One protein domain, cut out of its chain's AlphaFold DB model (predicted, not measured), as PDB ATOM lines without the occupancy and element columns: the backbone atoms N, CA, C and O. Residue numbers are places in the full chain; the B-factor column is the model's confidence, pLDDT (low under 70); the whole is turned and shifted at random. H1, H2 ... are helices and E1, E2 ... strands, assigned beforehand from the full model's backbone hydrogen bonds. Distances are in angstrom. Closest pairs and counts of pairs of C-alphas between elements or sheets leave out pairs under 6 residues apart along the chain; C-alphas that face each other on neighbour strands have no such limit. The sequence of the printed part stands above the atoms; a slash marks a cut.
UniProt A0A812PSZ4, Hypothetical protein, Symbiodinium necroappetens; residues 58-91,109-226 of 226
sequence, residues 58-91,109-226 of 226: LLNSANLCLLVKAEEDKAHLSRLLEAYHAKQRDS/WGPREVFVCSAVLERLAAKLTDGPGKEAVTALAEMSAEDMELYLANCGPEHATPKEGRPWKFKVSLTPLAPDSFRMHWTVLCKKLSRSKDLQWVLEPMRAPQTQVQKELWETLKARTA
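What this domain is: This is residues 58 to 91 and 109 to 226 of the 226 residues of the protein "Hypothetical protein" of Symbiodinium necroappetens (UniProt A0A812PSZ4). A twisted wall of four strands has helices over one face and a bare opposite face, in two layers. H3 and H6 cover the sheet, H4 packs on both of them away from it, long H2 packs on H3 with residues 73 to 81, and H7 lies beyond one end of the strands. The 152 printed residues have seven named helices and four named strands, in the order H1 E1 H2 H3 H4 H5 E2 E3 H6 E4 H7; the sheet E2 - E3 - E1 - E4 is antiparallel and the class is mixed. The whole is compact, with a radius of gyration of the C-alphas of 15.2 A and spans of 42 by 40 by 29 A.

How they stand to each other: H1, residues 58 to 62, touches H6, residues 180 to 195, with C-alphas 61 and 183 closest at 6.5 A. E1, residues 63 to 68, is antiparallel to E3, residues 168 to 174, with N 66 and O 170 2.8 A apart, and to E4, residues 201 to 205, with N 65 and O 204 2.8 A apart. E2, residues 152 to 157, forms a hairpin with E3, N 156 and O 171 being 3.0 A apart. H2, residues 71 to 90, touches H3, residues 112 to 127, at a shallow tilt of 28 degrees, opposite ways; C-alphas 77 and 119 are closest, at 7.5 A. H3, the hub, has a height over the sheet of 9.5 A. H3 forms a helical hairpin with H4, residues 132 to 141, at a shallow tilt of 33 degrees, only just short of steep; C-alphas 125 and 137 are closest, at 5.8 A. H4 touches H6 at a steep tilt of 50 degrees, with C-alphas 136 and 185 closest at 4.7 A. H5, residues 145 to 151, touches H3, with C-alphas 149 and 114 closest at 6.0 A. H6 is on the same face as H3, and E3, H6 and E4 form a split strand-helix-strand unit, two strands running the same way with E1 between them, its crossover right-handed. H7, residues 210 to 225, only grazes the sheet. Every O i to N i+4 pair is within hydrogen-bond range in H1, H2, H3, H4, H5 and H7, and 11 of 12 in H6.

Where its parts are: H1 begins at C-alpha 58, (5.641, 24.050, -37.042), and H7 ends at C-alpha 225, (10.860, 11.312, -53.174). H2 is 28.6 A long, H3 23.0 A, H6 22.6 A, H7 22.4 A and E3 19.7 A.

The domain as a whole: Residues 92 to 108 are not printed, and C-alphas 91 and 109 are 11.7 A apart across this cut. Of the links printed whole, E2 to E3 is short and the others are tight. Mean pLDDT of the printed part is 80.4; residues 58 to 62, 176, 197 and 207 to 226 are under 70.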
ATOM      1  N   LEU A  58       6.061  24.729 -35.811       49.75
ATOM      2  CA  LEU A  58       5.641  24.050 -37.042       49.75
ATOM      3  C   LEU A  58       4.471  23.103 -36.763       49.75
ATOM      4  O   LEU A  58       3.517  23.086 -37.522       49.75
ATOM      5  N   LEU A  59       4.500  22.360 -35.659       50.56
ATOM      6  CA  LEU A  59       3.486  21.391 -35.245       50.56
ATOM      7  C   LEU A  59       2.179  22.075 -34.836       50.56
ATOM      8  O   LEU A  59       1.105  21.624 -35.226       50.56
ATOM      9  N   ASN A  60       2.269  23.176 -34.085       49.75
ATOM     10  CA  ASN A  60       1.107  23.950 -33.644       49.75
ATOM     11  C   ASN A  60       0.442  24.732 -34.790       49.75
ATOM     12  O   ASN A  60      -0.732  25.078 -34.680       49.75
ATOM     13  N   SER A  61       1.175  25.010 -35.875       54.78
ATOM     14  CA  SER A  61       0.663  25.671 -37.084       54.78
ATOM     15  C   SER A  61       0.335  24.704 -38.227       54.78
ATOM     16  O   SER A  61      -0.371  25.088 -39.155       54.78
ATOM     17  N   ALA A  62       0.821  23.459 -38.177       64.94
ATOM     18  CA  ALA A  62       0.639  22.482 -39.248       64.94
ATOM     19  C   ALA A  62      -0.720  21.799 -39.222       64.94
ATOM     20  O   ALA A  62      -1.156  21.352 -40.268       64.94
ATOM     21  N   ASN A  63      -1.395  21.691 -38.078       75.88
ATOM     22  CA  ASN A  63      -2.703  21.047 -38.005       75.88
ATOM     23  C   ASN A  63      -3.720  21.995 -37.381       75.88
ATOM     24  O   ASN A  63      -3.592  22.401 -36.227       75.88
ATOM     25  N   LEU A  64      -4.753  22.322 -38.142       83.62
ATOM     26  CA  LEU A  64      -5.813  23.245 -37.772       83.62
ATOM     27  C   LEU A  64      -7.165  22.539 -37.902       83.62
ATOM     28  O   LEU A  64      -7.375  21.690 -38.771       83.62
ATOM     29  N   CYS A  65      -8.100  22.890 -37.029       86.31
ATOM     30  CA  CYS A  65      -9.481  22.449 -37.094       86.31
ATOM     31  C   CYS A  65     -10.394  23.655 -37.261       86.31
ATOM     32  O   CYS A  65     -10.469  24.517 -36.390       86.31
ATOM     33  N   LEU A  66     -11.097  23.698 -38.385       88.25
ATOM     34  CA  LEU A  66     -12.093  24.710 -38.672       88.25
ATOM     35  C   LEU A  66     -13.486  24.165 -38.346       88.25
ATOM     36  O   LEU A  66     -13.912  23.137 -38.867       88.25
ATOM     37  N   LEU A  67     -14.199  24.851 -37.467       89.31
ATOM     38  CA  LEU A  67     -15.531  24.512 -36.993       89.31
ATOM     39  C   LEU A  67     -16.549  25.433 -37.660       89.31
ATOM     40  O   LEU A  67     -16.602  26.623 -37.353       89.31
ATOM     41  N   VAL A  68     -17.395  24.869 -38.515       89.88
ATOM     42  CA  VAL A  68     -18.501  25.580 -39.168       89.88
ATOM     43  C   VAL A  68     -19.770  25.367 -38.350       89.88
ATOM     44  O   VAL A  68     -20.234  24.231 -38.213       89.88
ATOM     45  N   LYS A  69     -20.335  26.429 -37.767       89.25
ATOM     46  CA  LYS A  69     -21.553  26.340 -36.937       89.25
ATOM     47  C   LYS A  69     -22.815  26.732 -37.691       89.25
ATOM     48  O   LYS A  69     -23.836  26.086 -37.479       89.25
ATOM     49  N   ALA A  70     -22.736  27.728 -38.573       88.44
ATOM     50  CA  ALA A  70     -23.878  28.220 -39.335       88.44
ATOM     51  C   ALA A  70     -24.440  27.144 -40.279       88.44
ATOM     52  O   ALA A  70     -23.713  26.603 -41.113       88.44
ATOM     53  N   GLU A  71     -25.738  26.850 -40.169       88.19
ATOM     54  CA  GLU A  71     -26.404  25.824 -40.987       88.19
ATOM     55  C   GLU A  71     -26.405  26.171 -42.481       88.19
ATOM     56  O   GLU A  71     -26.216  25.292 -43.318       88.19
ATOM     57  N   GLU A  72     -26.518  27.455 -42.833       89.75
ATOM     58  CA  GLU A  72     -26.426  27.912 -44.226       89.75
ATOM     59  C   GLU A  72     -25.078  27.557 -44.866       89.75
ATOM     60  O   GLU A  72     -25.017  27.118 -46.018       89.75
ATOM     61  N   ASP A  73     -23.988  27.707 -44.109       90.19
ATOM     62  CA  ASP A  73     -22.641  27.384 -44.573       90.19
ATOM     63  C   ASP A  73     -22.419  25.876 -44.658       90.19
ATOM     64  O   ASP A  73     -21.838  25.399 -45.635       90.19
ATOM     65  N   LYS A  74     -22.953  25.108 -43.701       90.81
ATOM     66  CA  LYS A  74     -22.940  23.640 -43.771       90.81
ATOM     67  C   LYS A  74     -23.693  23.132 -44.996       90.81
ATOM     68  O   LYS A  74     -23.166  22.288 -45.719       90.81
ATOM     69  N   ALA A  75     -24.891  23.652 -45.258       90.25
ATOM     70  CA  ALA A  75     -25.695  23.258 -46.411       90.25
ATOM     71  C   ALA A  75     -24.994  23.605 -47.731       90.25
ATOM     72  O   ALA A  75     -24.956  22.786 -48.648       90.25
ATOM     73  N   HIS A  76     -24.396  24.795 -47.825       90.94
ATOM     74  CA  HIS A  76     -23.660  25.208 -49.017       90.94
ATOM     75  C   HIS A  76     -22.431  24.329 -49.286       90.94
ATOM     76  O   HIS A  76     -22.292  23.799 -50.388       90.94
ATOM     77  N   LEU A  77     -21.576  24.124 -48.279       90.94
ATOM     78  CA  LEU A  77     -20.385  23.280 -48.412       90.94
ATOM     79  C   LEU A  77     -20.746  21.815 -48.694       90.94
ATOM     80  O   LEU A  77     -20.048  21.155 -49.460       90.94
ATOM     81  N   SER A  78     -21.856  21.316 -48.136       92.56
ATOM     82  CA  SER A  78     -22.352  19.962 -48.428       92.56
ATOM     83  C   SER A  78     -22.721  19.812 -49.902       92.56
ATOM     84  O   SER A  78     -22.248  18.883 -50.549       92.56
ATOM     85  N   ARG A  79     -23.471  20.768 -50.466       92.56
ATOM     86  CA  ARG A  79     -23.834  20.752 -51.896       92.56
ATOM     87  C   ARG A  79     -22.608  20.816 -52.808       92.56
ATOM     88  O   ARG A  79     -22.570  20.124 -53.820       92.56
ATOM     89  N   LEU A  80     -21.601  21.620 -52.456       90.94
ATOM     90  CA  LEU A  80     -20.350  21.694 -53.222       90.94
ATOM     91  C   LEU A  80     -19.580  20.369 -53.196       90.94
ATOM     92  O   LEU A  80     -19.103  19.910 -54.233       90.94
ATOM     93  N   LEU A  81     -19.490  19.727 -52.030       91.12
ATOM     94  CA  LEU A  81     -18.851  18.419 -51.888       91.12
ATOM     95  C   LEU A  81     -19.609  17.320 -52.642       91.12
ATOM     96  O   LEU A  81     -18.988  16.478 -53.289       91.12
ATOM     97  N   GLU A  82     -20.939  17.332 -52.595       92.06
ATOM     98  CA  GLU A  82     -21.776  16.415 -53.373       92.06
ATOM     99  C   GLU A  82     -21.559  16.595 -54.877       92.06
ATOM    100  O   GLU A  82     -21.383  15.601 -55.585       92.06
ATOM    101  N   ALA A  83     -21.492  17.840 -55.358       90.38
ATOM    102  CA  ALA A  83     -21.203  18.142 -56.758       90.38
ATOM    103  C   ALA A  83     -19.810  17.643 -57.178       90.38
ATOM    104  O   ALA A  83     -19.674  17.035 -58.241       90.38
ATOM    105  N   TYR A  84     -18.796  17.829 -56.324       90.69
ATOM    106  CA  TYR A  84     -17.447  17.305 -56.561       90.69
ATOM    107  C   TYR A  84     -17.474  15.776 -56.674       90.69
ATOM    108  O   TYR A  84     -16.949  15.192 -57.619       90.69
ATOM    109  N   HIS A  85     -18.154  15.098 -55.747       88.94
ATOM    110  CA  HIS A  85     -18.254  13.641 -55.776       88.94
ATOM    111  C   HIS A  85     -19.068  13.108 -56.959       88.94
ATOM    112  O   HIS A  85     -18.747  12.034 -57.468       88.94
ATOM    113  N   ALA A  86     -20.094  13.828 -57.416       88.38
ATOM    114  CA  ALA A  86     -20.830  13.471 -58.625       88.38
ATOM    115  C   ALA A  86     -19.909  13.504 -59.855       88.38
ATOM    116  O   ALA A  86     -19.781  12.498 -60.547       88.38
ATOM    117  N   LYS A  87     -19.159  14.597 -60.039       86.69
ATOM    118  CA  LYS A  87     -18.180  14.741 -61.129       86.69
ATOM    119  C   LYS A  87     -17.075  13.687 -61.093       86.69
ATOM    120  O   LYS A  87     -16.689  13.139 -62.129       86.69
ATOM    121  N   GLN A  88     -16.608  13.341 -59.895       85.38
ATOM    122  CA  GLN A  88     -15.631  12.274 -59.711       85.38
ATOM    123  C   GLN A  88     -16.177  10.898 -60.123       85.38
ATOM    124  O   GLN A  88     -15.430  10.089 -60.674       85.38
ATOM    125  N   ARG A  89     -17.465  10.622 -59.874       84.25
ATOM    126  CA  ARG A  89     -18.115   9.372 -60.307       84.25
ATOM    127  C   ARG A  89     -18.285   9.319 -61.818       84.25
ATOM    128  O   ARG A  89     -18.023   8.268 -62.394       84.25
ATOM    129  N   ASP A  90     -18.645  10.434 -62.446       80.44
ATOM    130  CA  ASP A  90     -18.773  10.523 -63.906       80.44
ATOM    131  C   ASP A  90     -17.432  10.255 -64.610       80.44
ATOM    132  O   ASP A  90     -17.384   9.698 -65.704       80.44
ATOM    133  N   SER A  91     -16.327  10.603 -63.945       76.06
ATOM    134  CA  SER A  91     -14.958  10.396 -64.432       76.06
ATOM    135  C   SER A  91     -14.336   9.068 -63.976       76.06
ATOM    136  O   SER A  91     -13.163   8.801 -64.257       76.06
ATOM    137  N   TRP A 109     -11.738  19.746 -61.412       85.75
ATOM    138  CA  TRP A 109     -11.592  20.790 -60.384       85.75
ATOM    139  C   TRP A 109     -10.344  20.626 -59.505       85.75
ATOM    140  O   TRP A 109     -10.250  21.252 -58.452       85.75
ATOM    141  N   GLY A 110      -9.411  19.761 -59.907       86.06
ATOM    142  CA  GLY A 110      -8.169  19.506 -59.184       86.06
ATOM    143  C   GLY A 110      -8.319  18.592 -57.959       86.06
ATOM    144  O   GLY A 110      -9.381  17.983 -57.744       86.06
ATOM    145  N   PRO A 111      -7.243  18.461 -57.158       87.50
ATOM    146  CA  PRO A 111      -7.231  17.660 -55.938       87.50
ATOM    147  C   PRO A 111      -8.327  18.095 -54.966       87.50
ATOM    148  O   PRO A 111      -8.637  19.282 -54.824       87.50
ATOM    149  N   ARG A 112      -8.925  17.125 -54.273       89.56
ATOM    150  CA  ARG A 112     -10.087  17.369 -53.411       89.56
ATOM    151  C   ARG A 112      -9.754  18.346 -52.288       89.56
ATOM    152  O   ARG A 112     -10.560  19.212 -51.971       89.56
ATOM    153  N   GLU A 113      -8.593  18.196 -51.675       88.31
ATOM    154  CA  GLU A 113      -8.098  19.040 -50.595       88.31
ATOM    155  C   GLU A 113      -7.937  20.499 -51.029       88.31
ATOM    156  O   GLU A 113      -8.354  21.396 -50.301       88.31
ATOM    157  N   VAL A 114      -7.424  20.742 -52.237       90.19
ATOM    158  CA  VAL A 114      -7.292  22.095 -52.789       90.19
ATOM    159  C   VAL A 114      -8.678  22.685 -53.028       90.19
ATOM    160  O   VAL A 114      -8.976  23.755 -52.504       90.19
ATOM    161  N   PHE A 115      -9.565  21.941 -53.700       91.69
ATOM    162  CA  PHE A 115     -10.942  22.370 -53.957       91.69
ATOM    163  C   PHE A 115     -11.699  22.731 -52.669       91.69
ATOM    164  O   PHE A 115     -12.324  23.789 -52.575       91.69
ATOM    165  N   VAL A 116     -11.630  21.867 -51.651       91.56
ATOM    166  CA  VAL A 116     -12.304  22.101 -50.368       91.56
ATOM    167  C   VAL A 116     -11.708  23.303 -49.641       91.56
ATOM    168  O   VAL A 116     -12.462  24.093 -49.072       91.56
ATOM    169  N   CYS A 117     -10.383  23.458 -49.668       91.94
ATOM    170  CA  CYS A 117      -9.722  24.607 -49.062       91.94
ATOM    171  C   CYS A 117     -10.170  25.915 -49.720       91.94
ATOM    172  O   CYS A 117     -10.606  26.824 -49.014       91.94
ATOM    173  N   SER A 118     -10.150  25.984 -51.053       91.50
ATOM    174  CA  SER A 118     -10.594  27.157 -51.809       91.50
ATOM    175  C   SER A 118     -12.044  27.515 -51.489       91.50
ATOM    176  O   SER A 118     -12.319  28.649 -51.107       91.50
ATOM    177  N   ALA A 119     -12.960  26.540 -51.510       91.12
ATOM    178  CA  ALA A 119     -14.368  26.774 -51.181       91.12
ATOM    179  C   ALA A 119     -14.559  27.319 -49.752       91.12
ATOM    180  O   ALA A 119     -15.373  28.210 -49.508       91.12
ATOM    181  N   VAL A 120     -13.801  26.801 -48.783       91.44
ATOM    182  CA  VAL A 120     -13.828  27.283 -47.398       91.44
ATOM    183  C   VAL A 120     -13.290  28.714 -47.288       91.44
ATOM    184  O   VAL A 120     -13.910  29.550 -46.625       91.44
ATOM    185  N   LEU A 121     -12.157  29.003 -47.930       91.81
ATOM    186  CA  LEU A 121     -11.524  30.321 -47.906       91.81
ATOM    187  C   LEU A 121     -12.396  31.375 -48.592       91.81
ATOM    188  O   LEU A 121     -12.568  32.454 -48.034       91.81
ATOM    189  N   GLU A 122     -13.028  31.057 -49.722       89.94
ATOM    190  CA  GLU A 122     -13.988  31.941 -50.395       89.94
ATOM    191  C   GLU A 122     -15.169  32.300 -49.484       89.94
ATOM    192  O   GLU A 122     -15.546  33.470 -49.358       89.94
ATOM    193  N   ARG A 123     -15.733  31.308 -48.781       89.38
ATOM    194  CA  ARG A 123     -16.842  31.538 -47.842       89.38
ATOM    195  C   ARG A 123     -16.408  32.405 -46.666       89.38
ATOM    196  O   ARG A 123     -17.129  33.331 -46.299       89.38
ATOM    197  N   LEU A 124     -15.223  32.160 -46.109       89.06
ATOM    198  CA  LEU A 124     -14.652  33.001 -45.056       89.06
ATOM    199  C   LEU A 124     -14.361  34.424 -45.552       89.06
ATOM    200  O   LEU A 124     -14.654  35.391 -44.847       89.06
ATOM    201  N   ALA A 125     -13.850  34.570 -46.774       89.00
ATOM    202  CA  ALA A 125     -13.588  35.857 -47.399       89.00
ATOM    203  C   ALA A 125     -14.871  36.675 -47.580       89.00
ATOM    204  O   ALA A 125     -14.826  37.889 -47.401       89.00
ATOM    205  N   ALA A 126     -16.008  36.041 -47.872       87.69
ATOM    206  CA  ALA A 126     -17.299  36.725 -47.966       87.69
ATOM    207  C   ALA A 126     -17.842  37.211 -46.605       87.69
ATOM    208  O   ALA A 126     -18.658  38.129 -46.563       87.69
ATOM    209  N   LYS A 127     -17.413  36.603 -45.490       85.31
ATOM    210  CA  LYS A 127     -17.863  36.958 -44.128       85.31
ATOM    211  C   LYS A 127     -16.950  37.974 -43.437       85.31
ATOM    212  O   LYS A 127     -17.381  38.655 -42.511       85.31
ATOM    213  N   LEU A 128     -15.690  38.061 -43.855       86.56
ATOM    214  CA  LEU A 128     -14.715  39.005 -43.320       86.56
ATOM    215  C   LEU A 128     -14.760  40.308 -44.127       86.56
ATOM    216  O   LEU A 128     -14.418  40.329 -45.306       86.56
ATOM    217  N   THR A 129     -15.181  41.394 -43.483       82.38
ATOM    218  CA  THR A 129     -15.341  42.713 -44.117       82.38
ATOM    219  C   THR A 129     -14.031  43.485 -44.214       82.38
ATOM    220  O   THR A 129     -13.772  44.116 -45.233       82.38
ATOM    221  N   ASP A 130     -13.197  43.429 -43.175       83.12
ATOM    222  CA  ASP A 130     -12.026  44.291 -43.031       83.12
ATOM    223  C   ASP A 130     -10.979  43.748 -42.034       83.12
ATOM    224  O   ASP A 130     -11.214  42.833 -41.229       83.12
ATOM    225  N   GLY A 131      -9.783  44.338 -42.108       87.44
ATOM    226  CA  GLY A 131      -8.665  44.092 -41.204       87.44
ATOM    227  C   GLY A 131      -7.807  42.866 -41.546       87.44
ATOM    228  O   GLY A 131      -8.012  42.199 -42.562       87.44
ATOM    229  N   PRO A 132      -6.863  42.503 -40.658       86.88
ATOM    230  CA  PRO A 132      -5.806  41.533 -40.964       86.88
ATOM    231  C   PRO A 132      -6.333  40.121 -41.258       86.88
ATOM    232  O   PRO A 132      -5.689  39.345 -41.955       86.88
ATOM    233  N   GLY A 133      -7.522  39.769 -40.755       87.12
ATOM    234  CA  GLY A 133      -8.166  38.497 -41.092       87.12
ATOM    235  C   GLY A 133      -8.649  38.442 -42.543       87.12
ATOM    236  O   GLY A 133      -8.539  37.394 -43.173       87.12
ATOM    237  N   LYS A 134      -9.151  39.566 -43.074       90.12
ATOM    238  CA  LYS A 134      -9.580  39.681 -44.469       90.12
ATOM    239  C   LYS A 134      -8.374  39.641 -45.410       90.12
ATOM    240  O   LYS A 134      -8.380  38.884 -46.368       90.12
ATOM    241  N   GLU A 135      -7.315  40.372 -45.087       91.19
ATOM    242  CA  GLU A 135      -6.057  40.320 -45.846       91.19
ATOM    243  C   GLU A 135      -5.475  38.901 -45.876       91.19
ATOM    244  O   GLU A 135      -5.107  38.402 -46.935       91.19
ATOM    245  N   ALA A 136      -5.462  38.211 -44.729       91.00
ATOM    246  CA  ALA A 136      -4.952  36.848 -44.645       91.00
ATOM    247  C   ALA A 136      -5.780  35.838 -45.452       91.00
ATOM    248  O   ALA A 136      -5.201  35.006 -46.142       91.00
ATOM    249  N   VAL A 137      -7.117  35.891 -45.387       92.06
ATOM    250  CA  VAL A 137      -7.957  34.967 -46.169       92.06
ATOM    251  C   VAL A 137      -7.869  35.254 -47.667       92.06
ATOM    252  O   VAL A 137      -7.854  34.312 -48.449       92.06
ATOM    253  N   THR A 138      -7.756  36.523 -48.069       91.25
ATOM    254  CA  THR A 138      -7.568  36.898 -49.475       91.25
ATOM    255  C   THR A 138      -6.223  36.396 -49.994       91.25
ATOM    256  O   THR A 138      -6.200  35.721 -51.014       91.25
ATOM    257  N   ALA A 139      -5.129  36.607 -49.253       90.00
ATOM    258  CA  ALA A 139      -3.808  36.105 -49.639       90.00
ATOM    259  C   ALA A 139      -3.776  34.573 -49.785       90.00
ATOM    260  O   ALA A 139      -3.120  34.043 -50.678       90.00
ATOM    261  N   LEU A 140      -4.507  33.852 -48.926       90.50
ATOM    262  CA  LEU A 140      -4.665  32.401 -49.045       90.50
ATOM    263  C   LEU A 140      -5.552  32.003 -50.237       90.50
ATOM    264  O   LEU A 140      -5.293  30.979 -50.857       90.50
ATOM    265  N   ALA A 141      -6.596  32.770 -50.557       88.50
ATOM    266  CA  ALA A 141      -7.514  32.467 -51.658       88.50
ATOM    267  C   ALA A 141      -6.936  32.796 -53.047       88.50
ATOM    268  O   ALA A 141      -7.288  32.137 -54.019       88.50
ATOM    269  N   GLU A 142      -6.053  33.793 -53.144       87.75
ATOM    270  CA  GLU A 142      -5.397  34.218 -54.394       87.75
ATOM    271  C   GLU A 142      -4.208  33.333 -54.793       87.75
ATOM    272  O   GLU A 142      -3.645  33.488 -55.877       87.75
ATOM    273  N   MET A 143      -3.810  32.397 -53.931       86.50
ATOM    274  CA  MET A 143      -2.752  31.447 -54.246       86.50
ATOM    275  C   MET A 143      -3.122  30.525 -55.408       86.50
ATOM    276  O   MET A 143      -4.262  30.077 -55.543       86.50
ATOM    277  N   SER A 144      -2.111  30.167 -56.203       86.38
ATOM    278  CA  SER A 144      -2.278  29.190 -57.274       86.38
ATOM    279  C   SER A 144      -2.658  27.812 -56.712       86.38
ATOM    280  O   SER A 144      -2.256  27.432 -55.608       86.38
ATOM    281  N   ALA A 145      -3.426  27.037 -57.485       82.69
ATOM    282  CA  ALA A 145      -3.798  25.675 -57.103       82.69
ATOM    283  C   ALA A 145      -2.569  24.761 -56.950       82.69
ATOM    284  O   ALA A 145      -2.551  23.914 -56.062       82.69
ATOM    285  N   GLU A 146      -1.536  24.977 -57.770       81.19
ATOM    286  CA  GLU A 146      -0.273  24.231 -57.742       81.19
ATOM    287  C   GLU A 146       0.497  24.477 -56.435       81.19
ATOM    288  O   GLU A 146       0.917  23.531 -55.763       81.19
ATOM    289  N   ASP A 147       0.619  25.741 -56.015       82.12
ATOM    290  CA  ASP A 147       1.248  26.084 -54.734       82.12
ATOM    291  C   ASP A 147       0.419  25.563 -53.554       82.12
ATOM    292  O   ASP A 147       0.954  25.058 -52.565       82.12
ATOM    293  N   MET A 148      -0.910  25.649 -53.654       84.06
ATOM    294  CA  MET A 148      -1.818  25.157 -52.621       84.06
ATOM    295  C   MET A 148      -1.706  23.633 -52.448       84.06
ATOM    296  O   MET A 148      -1.672  23.149 -51.317       84.06
ATOM    297  N   GLU A 149      -1.582  22.880 -53.543       83.31
ATOM    298  CA  GLU A 149      -1.330  21.430 -53.541       83.31
ATOM    299  C   GLU A 149       0.039  21.071 -52.936       83.31
ATOM    300  O   GLU A 149       0.225  20.010 -52.326       83.31
ATOM    301  N   LEU A 150       1.028  21.956 -53.071       79.00
ATOM    302  CA  LEU A 150       2.338  21.777 -52.448       79.00
ATOM    303  C   LEU A 150       2.297  22.032 -50.934       79.00
ATOM    304  O   LEU A 150       3.008  21.363 -50.174       79.00
ATOM    305  N   TYR A 151       1.483  22.986 -50.481       83.56
ATOM    306  CA  TYR A 151       1.474  23.450 -49.089       83.56
ATOM    307  C   TYR A 151       0.402  22.789 -48.219       83.56
ATOM    308  O   TYR A 151       0.557  22.761 -46.996       83.56
ATOM    309  N   LEU A 152      -0.649  22.214 -48.806       83.12
ATOM    310  CA  LEU A 152      -1.670  21.450 -48.086       83.12
ATOM    311  C   LEU A 152      -1.365  19.953 -48.109       83.12
ATOM    312  O   LEU A 152      -1.224  19.338 -49.158       83.12
ATOM    313  N   ALA A 153      -1.304  19.354 -46.924       79.50
ATOM    314  CA  ALA A 153      -1.274  17.903 -46.765       79.50
ATOM    315  C   ALA A 153      -2.694  17.316 -46.770       79.50
ATOM    316  O   ALA A 153      -2.911  16.201 -47.232       79.50
ATOM    317  N   ASN A 154      -3.660  18.049 -46.212       83.75
ATOM    318  CA  ASN A 154      -5.062  17.653 -46.184       83.75
ATOM    319  C   ASN A 154      -5.947  18.881 -45.960       83.75
ATOM    320  O   ASN A 154      -5.602  19.773 -45.188       83.75
ATOM    321  N   CYS A 155      -7.123  18.893 -46.571       87.88
ATOM    322  CA  CYS A 155      -8.195  19.807 -46.213       87.88
ATOM    323  C   CYS A 155      -9.527  19.114 -46.481       87.88
ATOM    324  O   CYS A 155      -9.851  18.742 -47.610       87.88
ATOM    325  N   GLY A 156     -10.302  18.876 -45.430       89.94
ATOM    326  CA  GLY A 156     -11.543  18.138 -45.589       89.94
ATOM    327  C   GLY A 156     -12.346  18.001 -44.312       89.94
ATOM    328  O   GLY A 156     -11.798  18.126 -43.214       89.94
ATOM    329  N   PRO A 157     -13.648  17.713 -44.432       89.56
ATOM    330  CA  PRO A 157     -14.474  17.472 -43.271       89.56
ATOM    331  C   PRO A 157     -14.066  16.161 -42.582       89.56
ATOM    332  O   PRO A 157     -13.804  15.150 -43.235       89.56
ATOM    333  N   GLU A 158     -14.044  16.164 -41.249       86.81
ATOM    334  CA  GLU A 158     -13.793  14.974 -40.423       86.81
ATOM    335  C   GLU A 158     -14.891  13.912 -40.601       86.81
ATOM    336  O   GLU A 158     -14.649  12.713 -40.469       86.81
ATOM    337  N   HIS A 159     -16.105  14.356 -40.923       84.62
ATOM    338  CA  HIS A 159     -17.241  13.502 -41.248       84.62
ATOM    339  C   HIS A 159     -17.845  13.947 -42.574       84.62
ATOM    340  O   HIS A 159     -18.030  15.141 -42.778       84.62
ATOM    341  N   ALA A 160     -18.188  12.996 -43.446       81.12
ATOM    342  CA  ALA A 160     -18.673  13.281 -44.798       81.12
ATOM    343  C   ALA A 160     -19.891  14.221 -44.838       81.12
ATOM    344  O   ALA A 160     -20.012  15.012 -45.766       81.12
ATOM    345  N   THR A 161     -20.753  14.160 -43.822       84.00
ATOM    346  CA  THR A 161     -21.939  15.009 -43.701       84.00
ATOM    347  C   THR A 161     -21.947  15.769 -42.373       84.00
ATOM    348  O   THR A 161     -21.451  15.258 -41.355       84.00
ATOM    349  N   PRO A 162     -22.518  16.986 -42.345       87.56
ATOM    350  CA  PRO A 162     -22.754  17.704 -41.102       87.56
ATOM    351  C   PRO A 162     -23.780  16.956 -40.241       87.56
ATOM    352  O   PRO A 162     -24.695  16.310 -40.751       87.56
ATOM    353  N   LYS A 163     -23.636  17.055 -38.917       87.00
ATOM    354  CA  LYS A 163     -24.629  16.559 -37.955       87.00
ATOM    355  C   LYS A 163     -25.461  17.730 -37.446       87.00
ATOM    356  O   LYS A 163     -24.902  18.768 -37.094       87.00
ATOM    357  N   GLU A 164     -26.770  17.531 -37.365       84.12
ATOM    358  CA  GLU A 164     -27.706  18.537 -36.865       84.12
ATOM    359  C   GLU A 164     -27.334  18.982 -35.441       84.12
ATOM    360  O   GLU A 164     -26.922  18.172 -34.600       84.12
ATOM    361  N   GLY A 165     -27.392  20.292 -35.191       82.31
ATOM    362  CA  GLY A 165     -27.065  20.885 -33.890       82.31
ATOM    363  C   GLY A 165     -25.589  20.789 -33.474       82.31
ATOM    364  O   GLY A 165     -25.242  21.200 -32.366       82.31
ATOM    365  N   ARG A 166     -24.690  20.267 -34.325       87.69
ATOM    366  CA  ARG A 166     -23.250  20.154 -34.031       87.69
ATOM    367  C   ARG A 166     -22.406  20.956 -35.022       87.69
ATOM    368  O   ARG A 166     -22.735  20.984 -36.207       87.69
ATOM    369  N   PRO A 167     -21.291  21.573 -34.588       88.69
ATOM    370  CA  PRO A 167     -20.342  22.177 -35.515       88.69
ATOM    371  C   PRO A 167     -19.794  21.125 -36.481       88.69
ATOM    372  O   PRO A 167     -19.432  20.020 -36.062       88.69
ATOM    373  N   TRP A 168     -19.715  21.471 -37.760       92.00
ATOM    374  CA  TRP A 168     -19.090  20.613 -38.752       92.00
ATOM    375  C   TRP A 168     -17.593  20.898 -38.785       92.00
ATOM    376  O   TRP A 168     -17.173  22.039 -38.970       92.00
ATOM    377  N   LYS A 169     -16.799  19.864 -38.521       90.69
ATOM    378  CA  LYS A 169     -15.357  19.981 -38.333       90.69
ATOM    379  C   LYS A 169     -14.631  19.710 -39.639       90.69
ATOM    380  O   LYS A 169     -14.798  18.632 -40.202       90.69
ATOM    381  N   PHE A 170     -13.793  20.640 -40.061       91.19
ATOM    382  CA  PHE A 170     -12.839  20.486 -41.150       91.19
ATOM    383  C   PHE A 170     -11.435  20.400 -40.567       91.19
ATOM    384  O   PHE A 170     -11.050  21.221 -39.737       91.19
ATOM    385  N   LYS A 171     -10.680  19.385 -40.976       88.94
ATOM    386  CA  LYS A 171      -9.264  19.239 -40.648       88.94
ATOM    387  C   LYS A 171      -8.461  19.838 -41.789       88.94
ATOM    388  O   LYS A 171      -8.664  19.455 -42.940       88.94
ATOM    389  N   VAL A 172      -7.579  20.765 -41.448       88.38
ATOM    390  CA  VAL A 172      -6.628  21.385 -42.364       88.38
ATOM    391  C   VAL A 172      -5.239  21.028 -41.865       88.38
ATOM    392  O   VAL A 172      -4.896  21.318 -40.721       88.38
ATOM    393  N   SER A 173      -4.454  20.385 -42.714       83.62
ATOM    394  CA  SER A 173      -3.086  19.984 -42.420       83.62
ATOM    395  C   SER A 173      -2.160  20.609 -43.452       83.62
ATOM    396  O   SER A 173      -2.411  20.503 -44.651       83.62
ATOM    397  N   LEU A 174      -1.093  21.254 -42.996       82.56
ATOM    398  CA  LEU A 174      -0.088  21.902 -43.825       82.56
ATOM    399  C   LEU A 174       1.114  20.975 -43.985       82.56
ATOM    400  O   LEU A 174       1.557  20.342 -43.024       82.56
ATOM    401  N   THR A 175       1.678  20.926 -45.188       71.69
ATOM    402  CA  THR A 175       2.930  20.211 -45.430       71.69
ATOM    403  C   THR A 175       4.094  20.952 -44.762       71.69
ATOM    404  O   THR A 175       3.989  22.135 -44.435       71.69
ATOM    405  N   PRO A 176       5.251  20.305 -44.570       66.62
ATOM    406  CA  PRO A 176       6.468  20.971 -44.092       66.62
ATOM    407  C   PRO A 176       7.018  21.985 -45.091       66.62
ATOM    408  O   PRO A 176       7.697  22.922 -44.692       66.62
ATOM    409  N   LEU A 177       6.717  21.780 -46.375       70.00
ATOM    410  CA  LEU A 177       7.162  22.623 -47.479       70.00
ATOM    411  C   LEU A 177       6.403  23.952 -47.534       70.00
ATOM    412  O   LEU A 177       6.837  24.864 -48.227       70.00
ATOM    413  N   ALA A 178       5.295  24.068 -46.795       75.38
ATOM    414  CA  ALA A 178       4.556  25.309 -46.692       75.38
ATOM    415  C   ALA A 178       5.447  26.429 -46.114       75.38
ATOM    416  O   ALA A 178       5.975  26.261 -45.003       75.38
ATOM    417  N   PRO A 179       5.603  27.558 -46.834       77.19
ATOM    418  CA  PRO A 179       6.476  28.647 -46.420       77.19
ATOM    419  C   PRO A 179       5.929  29.358 -45.178       77.19
ATOM    420  O   PRO A 179       4.727  29.341 -44.900       77.19
ATOM    421  N   ASP A 180       6.807  30.035 -44.440       76.94
ATOM    422  CA  ASP A 180       6.427  30.741 -43.210       76.94
ATOM    423  C   ASP A 180       5.377  31.831 -43.456       76.94
ATOM    424  O   ASP A 180       4.474  32.011 -42.640       76.94
ATOM    425  N   SER A 181       5.421  32.499 -44.615       82.06
ATOM    426  CA  SER A 181       4.397  33.464 -45.038       82.06
ATOM    427  C   SER A 181       3.002  32.833 -45.101       82.06
ATOM    428  O   SER A 181       2.039  33.385 -44.567       82.06
ATOM    429  N   PHE A 182       2.892  31.627 -45.660       83.56
ATOM    430  CA  PHE A 182       1.638  30.881 -45.727       83.56
ATOM    431  C   PHE A 182       1.129  30.496 -44.332       83.56
ATOM    432  O   PHE A 182      -0.039  30.714 -43.995       83.56
ATOM    433  N   ARG A 183       2.020  29.997 -43.467       83.12
ATOM    434  CA  ARG A 183       1.692  29.660 -42.068       83.12
ATOM    435  C   ARG A 183       1.263  30.887 -41.264       83.12
ATOM    436  O   ARG A 183       0.371  30.796 -40.412       83.12
ATOM    437  N   MET A 184       1.871  32.041 -41.532       84.12
ATOM    438  CA  MET A 184       1.509  33.305 -40.901       84.12
ATOM    439  C   MET A 184       0.073  33.712 -41.230       84.12
ATOM    440  O   MET A 184      -0.660  34.074 -40.307       84.12
ATOM    441  N   HIS A 185      -0.367  33.601 -42.487       89.31
ATOM    442  CA  HIS A 185      -1.752  33.915 -42.855       89.31
ATOM    443  C   HIS A 185      -2.756  33.021 -42.115       89.31
ATOM    444  O   HIS A 185      -3.704  33.529 -41.510       89.31
ATOM    445  N   TRP A 186      -2.496  31.712 -42.040       87.56
ATOM    446  CA  TRP A 186      -3.309  30.796 -41.232       87.56
ATOM    447  C   TRP A 186      -3.317  31.167 -39.747       87.56
ATOM    448  O   TRP A 186      -4.366  31.136 -39.105       87.56
ATOM    449  N   THR A 187      -2.177  31.582 -39.197       84.19
ATOM    450  CA  THR A 187      -2.066  32.019 -37.797       84.19
ATOM    451  C   THR A 187      -2.879  33.288 -37.526       84.19
ATOM    452  O   THR A 187      -3.552  33.392 -36.495       84.19
ATOM    453  N   VAL A 188      -2.846  34.261 -38.439       86.44
ATOM    454  CA  VAL A 188      -3.658  35.485 -38.357       86.44
ATOM    455  C   VAL A 188      -5.145  35.139 -38.416       86.44
ATOM    456  O   VAL A 188      -5.919  35.611 -37.578       86.44
ATOM    457  N   LEU A 189      -5.530  34.255 -39.340       86.38
ATOM    458  CA  LEU A 189      -6.900  33.771 -39.477       86.38
ATOM    459  C   LEU A 189      -7.374  33.058 -38.200       86.38
ATOM    460  O   LEU A 189      -8.458  33.365 -37.704       86.38
ATOM    461  N   CYS A 190      -6.537  32.194 -37.609       85.62
ATOM    462  CA  CYS A 190      -6.815  31.532 -36.327       85.62
ATOM    463  C   CYS A 190      -7.128  32.559 -35.240       85.62
ATOM    464  O   CYS A 190      -8.172  32.486 -34.598       85.62
ATOM    465  N   LYS A 191      -6.251  33.558 -35.065       83.06
ATOM    466  CA  LYS A 191      -6.419  34.610 -34.049       83.06
ATOM    467  C   LYS A 191      -7.685  35.439 -34.271       83.06
ATOM    468  O   LYS A 191      -8.307  35.862 -33.295       83.06
ATOM    469  N   LYS A 192      -8.060  35.708 -35.527       86.00
ATOM    470  CA  LYS A 192      -9.291  36.445 -35.850       86.00
ATOM    471  C   LYS A 192     -10.525  35.605 -35.522       86.00
ATOM    472  O   LYS A 192     -11.376  36.061 -34.760       86.00
ATOM    473  N   LEU A 193     -10.598  34.378 -36.035       84.12
ATOM    474  CA  LEU A 193     -11.756  33.496 -35.865       84.12
ATOM    475  C   LEU A 193     -11.939  33.027 -34.415       84.12
ATOM    476  O   LEU A 193     -13.067  32.876 -33.964       84.12
ATOM    477  N   SER A 194     -10.862  32.876 -33.641       78.31
ATOM    478  CA  SER A 194     -10.966  32.544 -32.213       78.31
ATOM    479  C   SER A 194     -11.540  33.688 -31.366       78.31
ATOM    480  O   SER A 194     -12.066  33.453 -30.281       78.31
ATOM    481  N   ARG A 195     -11.404  34.942 -31.822       77.06
ATOM    482  CA  ARG A 195     -11.873  36.143 -31.107       77.06
ATOM    483  C   ARG A 195     -13.270  36.582 -31.542       77.06
ATOM    484  O   ARG A 195     -13.990  37.190 -30.753       77.06
ATOM    485  N   SER A 196     -13.656  36.281 -32.776       73.56
ATOM    486  CA  SER A 196     -14.943  36.672 -33.348       73.56
ATOM    487  C   SER A 196     -16.034  35.648 -33.029       73.56
ATOM    488  O   SER A 196     -16.159  34.629 -33.703       73.56
ATOM    489  N   LYS A 197     -16.869  35.938 -32.024       69.25
ATOM    490  CA  LYS A 197     -18.035  35.098 -31.682       69.25
ATOM    491  C   LYS A 197     -19.142  35.154 -32.742       69.25
ATOM    492  O   LYS A 197     -19.876  34.182 -32.899       69.25
ATOM    493  N   ASP A 198     -19.213  36.253 -33.487       70.38
ATOM    494  CA  ASP A 198     -20.312  36.536 -34.417       70.38
ATOM    495  C   ASP A 198     -20.189  35.782 -35.740       70.38
ATOM    496  O   ASP A 198     -21.189  35.499 -36.394       70.38
ATOM    497  N   LEU A 199     -18.968  35.396 -36.122       70.44
ATOM    498  CA  LEU A 199     -18.719  34.792 -37.426       70.44
ATOM    499  C   LEU A 199     -19.284  33.375 -37.550       70.44
ATOM    500  O   LEU A 199     -19.321  32.893 -38.664       70.44
ATOM    501  N   GLN A 200     -19.733  32.709 -36.471       82.81
ATOM    502  CA  GLN A 200     -20.194  31.299 -36.467       82.81
ATOM    503  C   GLN A 200     -19.170  30.295 -37.044       82.81
ATOM    504  O   GLN A 200     -19.494  29.138 -37.315       82.81
ATOM    505  N   TRP A 201     -17.920  30.723 -37.186       84.25
ATOM    506  CA  TRP A 201     -16.779  29.932 -37.621       84.25
ATOM    507  C   TRP A 201     -15.696  30.051 -36.553       84.25
ATOM    508  O   TRP A 201     -15.423  31.145 -36.067       84.25
ATOM    509  N   VAL A 202     -15.093  28.930 -36.170       83.69
ATOM    510  CA  VAL A 202     -13.998  28.904 -35.189       83.69
ATOM    511  C   VAL A 202     -12.846  28.121 -35.788       83.69
ATOM    512  O   VAL A 202     -13.070  27.054 -36.339       83.69
ATOM    513  N   LEU A 203     -11.626  28.634 -35.685       79.44
ATOM    514  CA  LEU A 203     -10.428  27.936 -36.136       79.44
ATOM    515  C   LEU A 203      -9.522  27.681 -34.934       79.44
ATOM    516  O   LEU A 203      -9.113  28.621 -34.252       79.44
ATOM    517  N   GLU A 204      -9.245  26.411 -34.667       81.00
ATOM    518  CA  GLU A 204      -8.498  25.951 -33.498       81.00
ATOM    519  C   GLU A 204      -7.240  25.194 -33.942       81.00
ATOM    520  O   GLU A 204      -7.333  24.310 -34.796       81.00
ATOM    521  N   PRO A 205      -6.060  25.480 -33.371       74.81
ATOM    522  CA  PRO A 205      -4.884  24.655 -33.610       74.81
ATOM    523  C   PRO A 205      -5.079  23.280 -32.959       74.81
ATOM    524  O   PRO A 205      -5.396  23.177 -31.770       74.81
ATOM    525  N   MET A 206      -4.870  22.209 -33.721       70.88
ATOM    526  CA  MET A 206      -4.889  20.852 -33.186       70.88
ATOM    527  C   MET A 206      -3.506  20.485 -32.658       70.88
ATOM    528  O   MET A 206      -2.531  20.434 -33.404       70.88
ATOM    529  N   ARG A 207      -3.425  20.150 -31.367       59.03
ATOM    530  CA  ARG A 207      -2.219  19.540 -30.800       59.03
ATOM    531  C   ARG A 207      -2.161  18.075 -31.221       59.03
ATOM    532  O   ARG A 207      -2.731  17.216 -30.555       59.03
ATOM    533  N   ALA A 208      -1.490  17.795 -32.331       54.50
ATOM    534  CA  ALA A 208      -1.102  16.431 -32.653       54.50
ATOM    535  C   ALA A 208       0.117  16.033 -31.795       54.50
ATOM    536  O   ALA A 208       1.032  16.846 -31.622       54.50
ATOM    537  N   PRO A 209       0.160  14.810 -31.237       53.06
ATOM    538  CA  PRO A 209       1.347  14.329 -30.544       53.06
ATOM    539  C   PRO A 209       2.537  14.304 -31.514       53.06
ATOM    540  O   PRO A 209       2.410  13.880 -32.662       53.06
ATOM    541  N   GLN A 210       3.702  14.758 -31.049       51.94
ATOM    542  CA  GLN A 210       4.921  14.949 -31.851       51.94
ATOM    543  C   GLN A 210       5.307  13.711 -32.683       51.94
ATOM    544  O   GLN A 210       5.764  13.834 -33.818       51.94
ATOM    545  N   THR A 211       5.056  12.515 -32.149       53.53
ATOM    546  CA  THR A 211       5.292  11.223 -32.808       53.53
ATOM    547  C   THR A 211       4.406  10.987 -34.030       53.53
ATOM    548  O   THR A 211       4.861  10.408 -35.015       53.53
ATOM    549  N   GLN A 212       3.154  11.445 -34.000       55.78
ATOM    550  CA  GLN A 212       2.227  11.293 -35.120       55.78
ATOM    551  C   GLN A 212       2.625  12.199 -36.285       55.78
ATOM    552  O   GLN A 212       2.644  11.756 -37.429       55.78
ATOM    553  N   VAL A 213       3.029  13.435 -35.993       52.56
ATOM    554  CA  VAL A 213       3.409  14.370 -37.052       52.56
ATOM    555  C   VAL A 213       4.756  14.016 -37.655       52.56
ATOM    556  O   VAL A 213       4.895  14.077 -38.866       52.56
ATOM    557  N   GLN A 214       5.734  13.560 -36.868       53.44
ATOM    558  CA  GLN A 214       6.981  13.029 -37.433       53.44
ATOM    559  C   GLN A 214       6.723  11.871 -38.404       53.44
ATOM    560  O   GLN A 214       7.382  11.786 -39.439       53.44
ATOM    561  N   LYS A 215       5.742  11.013 -38.099       59.28
ATOM    562  CA  LYS A 215       5.318   9.931 -38.987       59.28
ATOM    563  C   LYS A 215       4.653  10.468 -40.257       59.28
ATOM    564  O   LYS A 215       5.068  10.089 -41.341       59.28
ATOM    565  N   GLU A 216       3.682  11.371 -40.150       57.88
ATOM    566  CA  GLU A 216       3.003  11.978 -41.312       57.88
ATOM    567  C   GLU A 216       3.976  12.754 -42.213       57.88
ATOM    568  O   GLU A 216       3.920  12.664 -43.439       57.88
ATOM    569  N   LEU A 217       4.921  13.463 -41.601       56.03
ATOM    570  CA  LEU A 217       5.970  14.215 -42.275       56.03
ATOM    571  C   LEU A 217       6.911  13.286 -43.046       56.03
ATOM    572  O   LEU A 217       7.259  13.549 -44.195       56.03
ATOM    573  N   TRP A 218       7.271  12.166 -42.424       57.59
ATOM    574  CA  TRP A 218       8.071  11.117 -43.036       57.59
ATOM    575  C   TRP A 218       7.357  10.427 -44.201       57.59
ATOM    576  O   TRP A 218       7.971  10.227 -45.246       57.59
ATOM    577  N   GLU A 219       6.073  10.103 -44.051       62.00
ATOM    578  CA  GLU A 219       5.267   9.515 -45.128       62.00
ATOM    579  C   GLU A 219       5.089  10.495 -46.297       62.00
ATOM    580  O   GLU A 219       5.241  10.104 -47.451       62.00
ATOM    581  N   THR A 220       4.866  11.783 -46.013       55.19
ATOM    582  CA  THR A 220       4.741  12.829 -47.045       55.19
ATOM    583  C   THR A 220       6.039  12.998 -47.831       55.19
ATOM    584  O   THR A 220       6.011  13.097 -49.056       55.19
ATOM    585  N   LEU A 221       7.187  13.013 -47.143       56.12
ATOM    586  CA  LEU A 221       8.493  13.088 -47.800       56.12
ATOM    587  C   LEU A 221       8.747  11.842 -48.648       56.12
ATOM    588  O   LEU A 221       9.057  11.974 -49.826       56.12
ATOM    589  N   LYS A 222       8.537  10.646 -48.087       58.22
ATOM    590  CA  LYS A 222       8.695   9.378 -48.810       58.22
ATOM    591  C   LYS A 222       7.851   9.309 -50.075       58.22
ATOM    592  O   LYS A 222       8.372   8.916 -51.110       58.22
ATOM    593  N   ALA A 223       6.577   9.685 -49.990       57.81
ATOM    594  CA  ALA A 223       5.651   9.632 -51.115       57.81
ATOM    595  C   ALA A 223       6.033  10.587 -52.257       57.81
ATOM    596  O   ALA A 223       5.624  10.358 -53.387       57.81
ATOM    597  N   ARG A 224       6.798  11.650 -51.970       51.19
ATOM    598  CA  ARG A 224       7.226  12.646 -52.968       51.19
ATOM    599  C   ARG A 224       8.678  12.481 -53.437       51.19
ATOM    600  O   ARG A 224       9.065  13.135 -54.398       51.19
ATOM    601  N   THR A 225       9.479  11.649 -52.770       47.41
ATOM    602  CA  THR A 225      10.860  11.312 -53.174       47.41
ATOM    603  C   THR A 225      11.001   9.937 -53.835       47.41
ATOM    604  O   THR A 225      12.111   9.584 -54.225       47.41
ATOM    605  N   ALA A 226       9.925   9.147 -53.886       43.66
ATOM    606  CA  ALA A 226       9.862   7.841 -54.551       43.66
ATOM    607  C   ALA A 226       9.319   7.986 -55.977       43.66
ATOM    608  O   ALA A 226       9.769   7.203 -56.842       43.66
TER     609      ALA A 226